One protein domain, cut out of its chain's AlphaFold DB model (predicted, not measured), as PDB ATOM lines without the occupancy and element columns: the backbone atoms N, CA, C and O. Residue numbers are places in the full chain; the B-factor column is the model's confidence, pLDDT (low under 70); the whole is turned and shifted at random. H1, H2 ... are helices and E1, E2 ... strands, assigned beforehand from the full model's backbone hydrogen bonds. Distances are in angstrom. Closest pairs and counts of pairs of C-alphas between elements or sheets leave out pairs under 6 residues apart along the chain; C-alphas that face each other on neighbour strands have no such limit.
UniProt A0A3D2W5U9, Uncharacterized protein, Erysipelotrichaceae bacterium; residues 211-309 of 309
ATOM      1  N   VAL A 211      50.318  26.380 -14.176       97.06
ATOM      2  CA  VAL A 211      51.207  25.322 -13.691       97.06
ATOM      3  C   VAL A 211      51.949  25.815 -12.452       97.06
ATOM      4  O   VAL A 211      52.568  26.876 -12.453       97.06
ATOM      5  N   HIS A 212      51.890  25.024 -11.384       96.38
ATOM      6  CA  HIS A 212      52.661  25.256 -10.165       96.38
ATOM      7  C   HIS A 212      54.094  24.751 -10.300       96.38
ATOM      8  O   HIS A 212      55.041  25.412  -9.884       96.38
ATOM      9  N   HIS A 213      54.243  23.556 -10.869       96.81
ATOM     10  CA  HIS A 213      55.509  22.846 -10.937       96.81
ATOM     11  C   HIS A 213      55.527  21.903 -12.149       96.81
ATOM     12  O   HIS A 213      54.526  21.269 -12.479       96.81
ATOM     13  N   ILE A 214      56.666  21.845 -12.842       96.75
ATOM     14  CA  ILE A 214      56.907  20.901 -13.936       96.75
ATOM     15  C   ILE A 214      57.789  19.792 -13.379       96.75
ATOM     16  O   ILE A 214      58.987  19.992 -13.189       96.75
ATOM     17  N   VAL A 215      57.197  18.623 -13.146       96.12
ATOM     18  CA  VAL A 215      57.918  17.445 -12.649       96.12
ATOM     19  C   VAL A 215      58.771  16.839 -13.763       96.12
ATOM     20  O   VAL A 215      59.930  16.490 -13.556       96.12
ATOM     21  N   SER A 216      58.204  16.711 -14.964       96.25
ATOM     22  CA  SER A 216      58.900  16.198 -16.146       96.25
ATOM     23  C   SER A 216      58.163  16.653 -17.393       96.25
ATOM     24  O   SER A 216      57.098  16.123 -17.684       96.25
ATOM     25  N   SER A 217      58.707  17.606 -18.149       96.69
ATOM     26  CA  SER A 217      58.133  17.952 -19.448       96.69
ATOM     27  C   SER A 217      59.150  18.530 -20.427       96.69
ATOM     28  O   SER A 217      60.055  19.263 -20.031       96.69
ATOM     29  N   GLY A 218      58.979  18.216 -21.714       94.44
ATOM     30  CA  GLY A 218      59.678  18.887 -22.816       94.44
ATOM     31  C   GLY A 218      58.981  20.163 -23.311       94.44
ATOM     32  O   GLY A 218      59.492  20.831 -24.209       94.44
ATOM     33  N   ILE A 219      57.807  20.492 -22.766       95.94
ATOM     34  CA  ILE A 219      56.955  21.605 -23.190       95.94
ATOM     35  C   ILE A 219      57.134  22.775 -22.216       95.94
ATOM     36  O   ILE A 219      57.164  22.604 -20.999       95.94
ATOM     37  N   GLY A 220      57.259  23.990 -22.755       93.31
ATOM     38  CA  GLY A 220      57.441  25.193 -21.944       93.31
ATOM     39  C   GLY A 220      56.192  25.560 -21.138       93.31
ATOM     40  O   GLY A 220      55.069  25.437 -21.635       93.31
ATOM     41  N   ASN A 221      56.398  26.089 -19.926       95.12
ATOM     42  CA  ASN A 221      55.326  26.487 -19.004       95.12
ATOM     43  C   ASN A 221      54.260  27.383 -19.670       95.12
ATOM     44  O   ASN A 221      53.064  27.134 -19.569       95.12
ATOM     45  N   GLU A 222      54.697  28.358 -20.471       95.94
ATOM     46  CA  GLU A 222      53.818  29.305 -21.171       95.94
ATOM     47  C   GLU A 222      52.745  28.623 -22.035       95.94
ATOM     48  O   GLU A 222      51.628  29.130 -22.165       95.94
ATOM     49  N   THR A 223      53.057  27.456 -22.612       97.06
ATOM     50  CA  THR A 223      52.108  26.701 -23.444       97.06
ATOM     51  C   THR A 223      51.023  26.052 -22.584       97.06
ATOM     52  O   THR A 223      49.841  26.092 -22.942       97.06
ATOM     53  N   TYR A 224      51.399  25.498 -21.428       97.50
ATOM     54  CA  TYR A 224      50.446  24.954 -20.463       97.50
ATOM     55  C   TYR A 224      49.564  26.049 -19.868       97.50
ATOM     56  O   TYR A 224      48.344  25.908 -19.876       97.50
ATOM     57  N   ASP A 225      50.147  27.169 -19.442       97.06
ATOM     58  CA  ASP A 225      49.398  28.302 -18.896       97.06
ATOM     59  C   ASP A 225      48.422  28.893 -19.925       97.06
ATOM     60  O   ASP A 225      47.281  29.227 -19.593       97.06
ATOM     61  N   ALA A 226      48.814  28.976 -21.201       96.81
ATOM     62  CA  ALA A 226      47.912  29.391 -22.272       96.81
ATOM     63  C   ALA A 226      46.720  28.431 -22.430       96.81
ATOM     64  O   ALA A 226      45.584  28.897 -22.557       96.81
ATOM     65  N   MET A 227      46.947  27.112 -22.377       96.50
ATOM     66  CA  MET A 227      45.875  26.110 -22.406       96.50
ATOM     67  C   MET A 227      44.964  26.220 -21.178       96.50
ATOM     68  O   MET A 227      43.742  26.273 -21.329       96.50
ATOM     69  N   LEU A 228      45.532  26.302 -19.973       96.06
ATOM     70  CA  LEU A 228      44.782  26.399 -18.716       96.06
ATOM     71  C   LEU A 228      43.961  27.691 -18.626       96.06
ATOM     72  O   LEU A 228      42.873  27.678 -18.058       96.06
ATOM     73  N   ALA A 229      44.421  28.777 -19.253       94.81
ATOM     74  CA  ALA A 229      43.675  30.027 -19.396       94.81
ATOM     75  C   ALA A 229      42.612  29.997 -20.518       94.81
ATOM     76  O   ALA A 229      41.893  30.977 -20.707       94.81
ATOM     77  N   GLY A 230      42.505  28.906 -21.287       94.44
ATOM     78  CA  GLY A 230      41.587  28.784 -22.426       94.44
ATOM     79  C   GLY A 230      42.004  29.579 -23.670       94.44
ATOM     80  O   GLY A 230      41.164  29.875 -24.514       94.44
ATOM     81  N   ARG A 231      43.286  29.945 -23.786       95.50
ATOM     82  CA  ARG A 231      43.859  30.731 -24.895       95.50
ATOM     83  C   ARG A 231      44.688  29.889 -25.872       95.50
ATOM     84  O   ARG A 231      45.396  30.446 -26.704       95.50
ATOM     85  N   GLY A 232      44.620  28.564 -25.778       94.00
ATOM     86  CA  GLY A 232      45.367  27.659 -26.645       94.00
ATOM     87  C   GLY A 232      45.122  26.191 -26.319       94.00
ATOM     88  O   GLY A 232      44.229  25.845 -25.547       94.00
ATOM     89  N   SER A 233      45.939  25.330 -26.913       95.88
ATOM     90  CA  SER A 233      45.984  23.896 -26.644       95.88
ATOM     91  C   SER A 233      47.432  23.445 -26.504       95.88
ATOM     92  O   SER A 233      48.340  24.046 -27.076       95.88
ATOM     93  N   VAL A 234      47.642  22.367 -25.753       96.56
ATOM     94  CA  VAL A 234      48.942  21.701 -25.664       96.56
ATOM     95  C   VAL A 234      48.913  20.467 -26.559       96.56
ATOM     96  O   VAL A 234      47.983  19.661 -26.491       96.56
ATOM     97  N   GLN A 235      49.938  20.308 -27.393       96.06
ATOM     98  CA  GLN A 235      50.151  19.089 -28.163       96.06
ATOM     99  C   GLN A 235      51.222  18.244 -27.479       96.06
ATOM    100  O   GLN A 235      52.384  18.637 -27.425       96.06
ATOM    101  N   ILE A 236      50.827  17.068 -27.000       95.44
ATOM    102  CA  ILE A 236      51.742  16.087 -26.413       95.44
ATOM    103  C   ILE A 236      52.350  15.239 -27.547       95.44
ATOM    104  O   ILE A 236      51.586  14.651 -28.324       95.44
ATOM    105  N   PRO A 237      53.688  15.193 -27.710       94.31
ATOM    106  CA  PRO A 237      54.334  14.359 -28.721       94.31
ATOM    107  C   PRO A 237      54.061  12.861 -28.528       94.31
ATOM    108  O   PRO A 237      53.899  12.361 -27.419       94.31
ATOM    109  N   ALA A 238      54.041  12.109 -29.629       95.00
ATOM    110  CA  ALA A 238      53.893  10.660 -29.553       95.00
ATOM    111  C   ALA A 238      55.114  10.025 -28.864       95.00
ATOM    112  O   ALA A 238      56.252  10.337 -29.209       95.00
ATOM    113  N   GLY A 239      54.867   9.113 -27.920       94.75
ATOM    114  CA  GLY A 239      55.924   8.412 -27.184       94.75
ATOM    115  C   GLY A 239      56.626   9.251 -26.113       94.75
ATOM    116  O   GLY A 239      57.635   8.795 -25.581       94.75
ATOM    117  N   SER A 240      56.122  10.449 -25.796       95.88
ATOM    118  CA  SER A 240      56.621  11.243 -24.672       95.88
ATOM    119  C   SER A 240      55.848  10.961 -23.380       95.88
ATOM    120  O   SER A 240      54.828  10.267 -23.373       95.88
ATOM    121  N   HIS A 241      56.375  11.479 -22.272       96.44
ATOM    122  CA  HIS A 241      55.778  11.389 -20.947       96.44
ATOM    123  C   HIS A 241      55.905  12.751 -20.267       96.44
ATOM    124  O   HIS A 241      57.016  13.236 -20.052       96.44
ATOM    125  N   GLU A 242      54.763  13.357 -19.954       97.44
ATOM    126  CA  GLU A 242      54.682  14.700 -19.385       97.44
ATOM    127  C   GLU A 242      53.972  14.647 -18.027       97.44
ATOM    128  O   GLU A 242      52.905  14.045 -17.909       97.44
ATOM    129  N   VAL A 243      54.548  15.293 -17.016       97.75
ATOM    130  CA  VAL A 243      54.020  15.386 -15.653       97.75
ATOM    131  C   VAL A 243      54.145  16.831 -15.179       97.75
ATOM    132  O   VAL A 243      55.248  17.382 -15.102       97.75
ATOM    133  N   ILE A 244      53.000  17.437 -14.875       97.69
ATOM    134  CA  ILE A 244      52.877  18.809 -14.384       97.69
ATOM    135  C   ILE A 244      51.900  18.846 -13.213       97.69
ATOM    136  O   ILE A 244      50.916  18.107 -13.197       97.69
ATOM    137  N   ASP A 245      52.130  19.778 -12.299       97.50
ATOM    138  CA  ASP A 245      51.249  20.051 -11.175       97.50
ATOM    139  C   ASP A 245      50.476  21.339 -11.464       97.50
ATOM    140  O   ASP A 245      51.065  22.393 -11.711       97.50
ATOM    141  N   ILE A 246      49.145  21.269 -11.457       96.69
ATOM    142  CA  ILE A 246      48.268  22.395 -11.809       96.69
ATOM    143  C   ILE A 246      47.748  23.062 -10.534       96.69
ATOM    144  O   ILE A 246      47.238  22.396  -9.633       96.69
ATOM    145  N   LEU A 247      47.820  24.393 -10.470       94.81
ATOM    146  CA  LEU A 247      47.367  25.156  -9.312       94.81
ATOM    147  C   LEU A 247      45.902  25.586  -9.435       94.81
ATOM    148  O   LEU A 247      45.526  26.379 -10.305       94.81
ATOM    149  N   ALA A 248      45.080  25.162  -8.476       92.81
ATOM    150  CA  ALA A 248      43.820  25.828  -8.172       92.81
ATOM    151  C   ALA A 248      44.064  27.016  -7.225       92.81
ATOM    152  O   ALA A 248      44.709  26.880  -6.181       92.81
ATOM    153  N   GLU A 249      43.499  28.182  -7.557       88.31
ATOM    154  CA  GLU A 249      43.648  29.421  -6.773       88.31
ATOM    155  C   GLU A 249      43.313  29.202  -5.287       88.31
ATOM    156  O   GLU A 249      44.026  29.660  -4.393       88.31
ATOM    157  N   LYS A 250      42.268  28.418  -5.018       91.00
ATOM    158  CA  LYS A 250      41.788  28.062  -3.682       91.00
ATOM    159  C   LYS A 250      41.207  26.653  -3.668       91.00
ATOM    160  O   LYS A 250      40.826  26.128  -4.717       91.00
ATOM    161  N   LEU A 251      41.064  26.088  -2.470       91.00
ATOM    162  CA  LEU A 251      40.328  24.843  -2.270       91.00
ATOM    163  C   LEU A 251      38.911  24.986  -2.846       91.00
ATOM    164  O   LEU A 251      38.161  25.884  -2.459       91.00
ATOM    165  N   THR A 252      38.585  24.131  -3.810       90.94
ATOM    166  CA  THR A 252      37.366  24.221  -4.616       90.94
ATOM    167  C   THR A 252      36.784  22.828  -4.810       90.94
ATOM    168  O   THR A 252      37.522  21.857  -4.947       90.94
ATOM    169  N   THR A 253      35.459  22.736  -4.846       90.94
ATOM    170  CA  THR A 253      34.737  21.529  -5.255       90.94
ATOM    171  C   THR A 253      34.094  21.790  -6.608       90.94
ATOM    172  O   THR A 253      33.440  22.815  -6.792       90.94
ATOM    173  N   GLY A 254      34.275  20.876  -7.554       90.81
ATOM    174  CA  GLY A 254      33.737  20.994  -8.902       90.81
ATOM    175  C   GLY A 254      34.046  19.752  -9.724       90.81
ATOM    176  O   GLY A 254      34.535  18.762  -9.190       90.81
ATOM    177  N   TYR A 255      33.760  19.828 -11.017       90.06
ATOM    178  CA  TYR A 255      34.119  18.794 -11.982       90.06
ATOM    179  C   TYR A 255      35.264  19.292 -12.854       90.06
ATOM    180  O   TYR A 255      35.288  20.462 -13.249       90.06
ATOM    181  N   LEU A 256      36.190  18.397 -13.178       92.25
ATOM    182  CA  LEU A 256      37.217  18.663 -14.171       92.25
ATOM    183  C   LEU A 256      36.622  18.508 -15.570       92.25
ATOM    184  O   LEU A 256      35.847  17.593 -15.837       92.25
ATOM    185  N   VAL A 257      36.979  19.422 -16.470       90.69
ATOM    186  CA  VAL A 257      36.545  19.372 -17.869       90.69
ATOM    187  C   VAL A 257      37.774  19.214 -18.742       90.69
ATOM    188  O   VAL A 257      38.613  20.111 -18.815       90.69
ATOM    189  N   LEU A 258      37.858  18.077 -19.428       89.56
ATOM    190  CA  LEU A 258      38.941  17.768 -20.353       89.56
ATOM    191  C   LEU A 258      38.443  17.794 -21.796       89.56
ATOM    192  O   LEU A 258      37.463  17.142 -22.152       89.56
ATOM    193  N   SER A 259      39.160  18.524 -22.650       89.94
ATOM    194  CA  SER A 259      38.942  18.513 -24.096       89.94
ATOM    195  C   SER A 259      40.131  17.858 -24.779       89.94
ATOM    196  O   SER A 259      41.179  18.468 -24.976       89.94
ATOM    197  N   LEU A 260      39.959  16.586 -25.125       90.00
ATOM    198  CA  LEU A 260      41.002  15.762 -25.726       90.00
ATOM    199  C   LEU A 260      40.710  15.524 -27.203       90.00
ATOM    200  O   LEU A 260      39.552  15.429 -27.618       90.00
ATOM    201  N   SER A 261      41.748  15.393 -28.021       89.31
ATOM    202  CA  SER A 261      41.601  14.970 -29.413       89.31
ATOM    203  C   SER A 261      42.787  14.109 -29.822       89.31
ATOM    204  O   SER A 261      43.919  14.418 -29.461       89.31
ATOM    205  N   ARG A 262      42.526  13.063 -30.618       89.19
ATOM    206  CA  ARG A 262      43.541  12.091 -31.064       89.19
ATOM    207  C   ARG A 262      44.177  11.370 -29.861       89.19
ATOM    208  O   ARG A 262      43.494  11.174 -28.866       89.19
ATOM    209  N   GLY A 263      45.426  10.912 -29.990       89.50
ATOM    210  CA  GLY A 263      46.148  10.255 -28.894       89.50
ATOM    211  C   GLY A 263      45.653   8.844 -28.577       89.50
ATOM    212  O   GLY A 263      45.658   8.442 -27.425       89.50
ATOM    213  N   LYS A 264      45.188   8.080 -29.576       90.69
ATOM    214  CA  LYS A 264      44.783   6.683 -29.354       90.69
ATOM    215  C   LYS A 264      45.937   5.906 -28.707       90.69
ATOM    216  O   LYS A 264      47.021   5.855 -29.285       90.69
ATOM    217  N   GLY A 265      45.675   5.280 -27.560       91.56
ATOM    218  CA  GLY A 265      46.677   4.548 -26.780       91.56
ATOM    219  C   GLY A 265      47.493   5.419 -25.817       91.56
ATOM    220  O   GLY A 265      48.417   4.909 -25.189       91.56
ATOM    221  N   SER A 266      47.183   6.713 -25.704       95.00
ATOM    222  CA  SER A 266      47.705   7.573 -24.644       95.00
ATOM    223  C   SER A 266      46.960   7.317 -23.338       95.00
ATOM    224  O   SER A 266      45.764   7.062 -23.348       95.00
ATOM    225  N   LYS A 267      47.663   7.453 -22.215       96.38
ATOM    226  CA  LYS A 267      47.084   7.400 -20.873       96.38
ATOM    227  C   LYS A 267      47.259   8.749 -20.196       96.38
ATOM    228  O   LYS A 267      48.367   9.281 -20.171       96.38
ATOM    229  N   ILE A 268      46.181   9.280 -19.638       96.38
ATOM    230  CA  ILE A 268      46.170  10.503 -18.837       96.38
ATOM    231  C   ILE A 268      45.726  10.117 -17.433       96.38
ATOM    232  O   ILE A 268      44.692   9.480 -17.253       96.38
ATOM    233  N   THR A 269      46.512  10.508 -16.440       96.88
ATOM    234  CA  THR A 269      46.180  10.339 -15.027       96.88
ATOM    235  C   THR A 269      46.031  11.705 -14.392       96.88
ATOM    236  O   THR A 269      46.912  12.550 -14.561       96.88
ATOM    237  N   ILE A 270      44.948  11.915 -13.656       96.25
ATOM    238  CA  ILE A 270      44.709  13.159 -12.931       96.25
ATOM    239  C   ILE A 270      44.620  12.820 -11.459       96.25
ATOM    240  O   ILE A 270      43.676  12.167 -11.034       96.25
ATOM    241  N   LEU A 271      45.628  13.234 -10.699       95.31
ATOM    242  CA  LEU A 271      45.615  13.124  -9.249       95.31
ATOM    243  C   LEU A 271      45.058  14.427  -8.677       95.31
ATOM    244  O   LEU A 271      45.638  15.495  -8.882       95.31
ATOM    245  N   GLU A 272      43.951  14.349  -7.942       93.62
ATOM    246  CA  GLU A 272      43.407  15.511  -7.241       93.62
ATOM    247  C   GLU A 272      43.916  15.557  -5.805       93.62
ATOM    248  O   GLU A 272      43.683  14.644  -5.018       93.62
ATOM    249  N   SER A 273      44.571  16.653  -5.426       92.81
ATOM    250  CA  SER A 273      45.047  16.845  -4.058       92.81
ATOM    251  C   SER A 273      44.698  18.228  -3.524       92.81
ATOM    252  O   SER A 273      44.703  19.221  -4.250       92.81
ATOM    253  N   GLU A 274      44.405  18.302  -2.224       92.12
ATOM    254  CA  GLU A 274      44.126  19.573  -1.548       92.12
ATOM    255  C   GLU A 274      45.400  20.395  -1.283       92.12
ATOM    256  O   GLU A 274      45.314  21.613  -1.106       92.12
ATOM    257  N   ALA A 275      46.561  19.735  -1.191       93.38
ATOM    258  CA  ALA A 275      47.841  20.334  -0.819       93.38
ATOM    259  C   ALA A 275      49.003  19.359  -1.058       93.38
ATOM    260  O   ALA A 275      48.822  18.150  -0.916       93.38
ATOM    261  N   TYR A 276      50.209  19.889  -1.264       95.38
ATOM    262  CA  TYR A 276      51.426  19.128  -0.975       95.38
ATOM    263  C   TYR A 276      51.480  18.784   0.517       95.38
ATOM    264  O   TYR A 276      51.206  19.628   1.377       95.38
ATOM    265  N   ALA A 277      51.814  17.537   0.834       93.88
ATOM    266  CA  ALA A 277      51.831  17.044   2.201       93.88
ATOM    267  C   ALA A 277      53.048  16.162   2.483       93.88
ATOM    268  O   ALA A 277      53.651  15.596   1.579       93.88
ATOM    269  N   LYS A 278      53.406  16.036   3.762       91.56
ATOM    270  CA  LYS A 278      54.459  15.121   4.218       91.56
ATOM    271  C   LYS A 278      53.844  14.013   5.047       91.56
ATOM    272  O   LYS A 278      53.077  14.287   5.977       91.56
ATOM    273  N   MET A 279      54.214  12.776   4.744       87.56
ATOM    274  CA  MET A 279      53.891  11.643   5.599       87.56
ATOM    275  C   MET A 279      54.844  11.608   6.790       87.56
ATOM    276  O   MET A 279      56.060  11.704   6.645       87.56
ATOM    277  N   THR A 280      54.278  11.484   7.983       88.06
ATOM    278  CA  THR A 280      55.019  11.334   9.235       88.06
ATOM    279  C   THR A 280      54.330  10.308  10.128       88.06
ATOM    280  O   THR A 280      53.265   9.787   9.799       88.06
ATOM    281  N   GLU A 281      54.911  10.042  11.289       88.56
ATOM    282  CA  GLU A 281      54.318   9.213  12.325       88.56
ATOM    283  C   GLU A 281      53.946  10.078  13.534       88.56
ATOM    284  O   GLU A 281      54.786  10.777  14.101       88.56
ATOM    285  N   ILE A 282      52.676  10.041  13.940       86.88
ATOM    286  CA  ILE A 282      52.193  10.695  15.163       86.88
ATOM    287  C   ILE A 282      51.596   9.610  16.053       86.88
ATOM    288  O   ILE A 282      50.623   8.958  15.677       86.88
ATOM    289  N   ASN A 283      52.175   9.409  17.240       89.75
ATOM    290  CA  ASN A 283      51.748   8.388  18.205       89.75
ATOM    291  C   ASN A 283      51.658   6.966  17.603       89.75
ATOM    292  O   ASN A 283      50.678   6.257  17.840       89.75
ATOM    293  N   GLY A 284      52.640   6.554  16.793       87.50
ATOM    294  CA  GLY A 284      52.649   5.223  16.173       87.50
ATOM    295  C   GLY A 284      51.737   5.069  14.954       87.50
ATOM    296  O   GLY A 284      51.500   3.945  14.517       87.50
ATOM    297  N   ARG A 285      51.156   6.160  14.434       84.81
ATOM    298  CA  ARG A 285      50.220   6.121  13.299       84.81
ATOM    299  C   ARG A 285      50.707   6.983  12.135       84.81
ATOM    300  O   ARG A 285      50.988   8.168  12.361       84.81
ATOM    301  N   PRO A 286      50.722   6.445  10.898       83.31
ATOM    302  CA  PRO A 286      50.943   7.240   9.700       83.31
ATOM    303  C   PRO A 286      49.959   8.406   9.660       83.31
ATOM    304  O   PRO A 286      48.746   8.221   9.766       83.31
ATOM    305  N   SER A 287      50.492   9.614   9.569       84.81
ATOM    306  CA  SER A 287      49.741  10.860   9.613       84.81
ATOM    307  C   SER A 287      50.263  11.796   8.537       84.81
ATOM    308  O   SER A 287      51.470  11.961   8.369       84.81
ATOM    309  N   MET A 288      49.342  12.427   7.822       87.44
ATOM    310  CA  MET A 288      49.657  13.391   6.777       87.44
ATOM    311  C   MET A 288      49.663  14.802   7.375       87.44
ATOM    312  O   MET A 288      48.642  15.254   7.898       87.44
ATOM    313  N   ILE A 289      50.792  15.509   7.288       89.56
ATOM    314  CA  ILE A 289      50.894  16.918   7.685       89.56
ATOM    315  C   ILE A 289      50.807  17.795   6.437       89.56
ATOM    316  O   ILE A 289      51.665  17.731   5.557       89.56
ATOM    317  N   LYS A 290      49.780  18.651   6.405       88.94
ATOM    318  CA  LYS A 290      49.596  19.716   5.412       88.94
ATOM    319  C   LYS A 290      50.062  21.031   6.035       88.94
ATOM    320  O   LYS A 290      49.346  21.598   6.857       88.94
ATOM    321  N   ALA A 291      51.283  21.457   5.716       88.31
ATOM    322  CA  ALA A 291      51.846  22.722   6.191       88.31
ATOM    323  C   ALA A 291      51.617  23.817   5.138       88.31
ATOM    324  O   ALA A 291      50.508  24.338   5.028       88.31
ATOM    325  N   ASP A 292      52.632  24.130   4.334       91.88
ATOM    326  CA  ASP A 292      52.448  24.947   3.140       91.88
ATOM    327  C   ASP A 292      51.886  24.082   2.008       91.88
ATOM    328  O   ASP A 292      52.519  23.126   1.558       91.88
ATOM    329  N   ARG A 293      50.690  24.439   1.532       91.25
ATOM    330  CA  ARG A 293      50.014  23.721   0.448       91.25
ATOM    331  C   ARG A 293      50.747  23.793  -0.889       91.25
ATOM    332  O   ARG A 293      50.327  23.084  -1.796       91.25
ATOM    333  N   LEU A 294      51.744  24.669  -1.026       94.44
ATOM    334  CA  LEU A 294      52.518  24.912  -2.243       94.44
ATOM    335  C   LEU A 294      53.936  24.313  -2.194       94.44
ATOM    336  O   LEU A 294      54.678  24.472  -3.165       94.44
ATOM    337  N   ASP A 295      54.324  23.641  -1.105       95.19
ATOM    338  CA  ASP A 295      55.677  23.097  -0.907       95.19
ATOM    339  C   ASP A 295      55.933  21.848  -1.767       95.19
ATOM    340  O   ASP A 295      55.963  20.723  -1.271       95.19
ATOM    341  N   TYR A 296      56.156  22.052  -3.066       94.88
ATOM    342  CA  TYR A 296      56.562  20.994  -3.997       94.88
ATOM    343  C   TYR A 296      58.010  20.529  -3.789       94.88
ATOM    344  O   TYR A 296      58.427  19.532  -4.369       94.88
ATOM    345  N   THR A 297      58.806  21.261  -3.000       94.19
ATOM    346  CA  THR A 297      60.220  20.924  -2.769       94.19
ATOM    347  C   THR A 297      60.354  19.763  -1.794       94.19
ATOM    348  O   THR A 297      61.229  18.915  -1.959       94.19
ATOM    349  N   TYR A 298      59.502  19.727  -0.769       91.50
ATOM    350  CA  TYR A 298      59.588  18.713   0.278       91.50
ATOM    351  C   TYR A 298      58.282  17.954   0.522       91.50
ATOM    352  O   TYR A 298      58.293  16.995   1.294       91.50
ATOM    353  N   GLY A 299      57.158  18.414  -0.024       93.62
ATOM    354  CA  GLY A 299      55.878  17.725   0.062       93.62
ATOM    355  C   GLY A 299      55.591  16.878  -1.175       93.62
ATOM    356  O   GLY A 299      56.190  17.051  -2.231       93.62
ATOM    357  N   GLU A 300      54.620  15.985  -1.038       93.38
ATOM    358  CA  GLU A 300      54.122  15.107  -2.092       93.38
ATOM    359  C   GLU A 300      52.617  15.332  -2.281       93.38
ATOM    360  O   GLU A 300      51.891  15.610  -1.319       93.38
ATOM    361  N   LEU A 301      52.137  15.222  -3.521       94.06
ATOM    362  CA  LEU A 301      50.704  15.238  -3.806       94.06
ATOM    363  C   LEU A 301      50.117  13.850  -3.553       94.06
ATOM    364  O   LEU A 301      50.607  12.843  -4.058       94.06
ATOM    365  N   MET A 302      49.034  13.811  -2.782       89.12
ATOM    366  CA  MET A 302      48.333  12.579  -2.430       89.12
ATOM    367  C   MET A 302      46.830  12.779  -2.601       89.12
ATOM    368  O   MET A 302      46.285  13.789  -2.142       89.12
ATOM    369  N   GLY A 303      46.153  11.814  -3.219       89.12
ATOM    370  CA  GLY A 303      44.707  11.865  -3.402       89.12
ATOM    371  C   GLY A 303      44.173  10.843  -4.404       89.12
ATOM    372  O   GLY A 303      44.946  10.015  -4.897       89.12
ATOM    373  N   PRO A 304      42.854  10.864  -4.671       90.06
ATOM    374  CA  PRO A 304      42.245  10.044  -5.715       90.06
ATOM    375  C   PRO A 304      42.875  10.316  -7.077       90.06
ATOM    376  O   PRO A 304      43.363  11.416  -7.340       90.06
ATOM    377  N   THR A 305      42.876   9.292  -7.932       93.00
ATOM    378  CA  THR A 305      43.388   9.422  -9.297       93.00
ATOM    379  C   THR A 305      42.374   8.945 -10.328       93.00
ATOM    380  O   THR A 305      42.075   7.749 -10.414       93.00
ATOM    381  N   ASP A 306      41.926   9.860 -11.174       94.94
ATOM    382  CA  ASP A 306      41.155   9.541 -12.369       94.94
ATOM    383  C   ASP A 306      42.080   9.106 -13.511       94.94
ATOM    384  O   ASP A 306      43.226   9.556 -13.630       94.94
ATOM    385  N   ILE A 307      41.597   8.191 -14.354       95.75
ATOM    386  CA  ILE A 307      42.360   7.615 -15.467       95.75
ATOM    387  C   ILE A 307      41.567   7.752 -16.767       95.75
ATOM    388  O   ILE A 307      40.415   7.340 -16.840       95.75
ATOM    389  N   PHE A 308      42.207   8.257 -17.819       94.81
ATOM    390  CA  PHE A 308      41.643   8.351 -19.164       94.81
ATOM    391  C   PHE A 308      42.584   7.647 -20.155       94.81
ATOM    392  O   PHE A 308      43.767   7.985 -20.203       94.81
ATOM    393  N   GLU A 309      42.086   6.670 -20.918       92.06
ATOM    394  CA  GLU A 309      42.867   5.793 -21.826       92.06
ATOM    395  C   GLU A 309      42.272   5.680 -23.238       92.06
ATOM    396  O   GLU A 309      41.031   5.737 -23.356       92.06
TER     397      GLU A 309
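Overview. This is residues 211 to 309 of the 309 residues of an uncharacterized protein of Erysipelotrichaceae bacterium (UniProt A0A3D2W5U9). With little regular structure, the model is a body of long loops and two strand pairs, E1-E2 with helix H1 next to E1, and E3-E6; the hairpin E4-E5 reaches out at one end. The 99 printed residues, 39 in named elements, run E1 H1 E2 E3 E4 E5 E6, class mixed, with three antiparallel two-stranded sheets. It is only just loose, close to compact: radius of gyration of the C-alphas 15.5 A, spans 50 by 27 by 27 A.

Arrangement. E1, residues 211 to 216, and E2, 243 to 247, are antiparallel, with N 212 and O 245 within hydrogen-bond range, 2.8 A. The closest C-alphas of E1 and H1, 221 to 228, are Val 211 and Asp 225, 6.3 A; in H1 every O i to N i+4 pair is within range. E2 and E3, 268 to 271, are near each other. E3 and E6, 305 to 308, are antiparallel, N 268 and O 308 2.8 A. E4, 276 to 282, and E5, 285 to 289, form a hairpin, N 280 and O 287 2.9 A.

Along the chain. E1 begins at C-alpha 211 (51.207, 25.322, -13.691). E4 is 18.2 A long. E6 ends at C-alpha 308 (41.643, 8.351, -19.164).

Size, cuts and confidence. C-alphas 262 and 283, the farthest apart, are 50.1 A apart. Links H1-E2, E2-E3 and E5-E6 are long. The printed part has no cut; no printed residue is under 70.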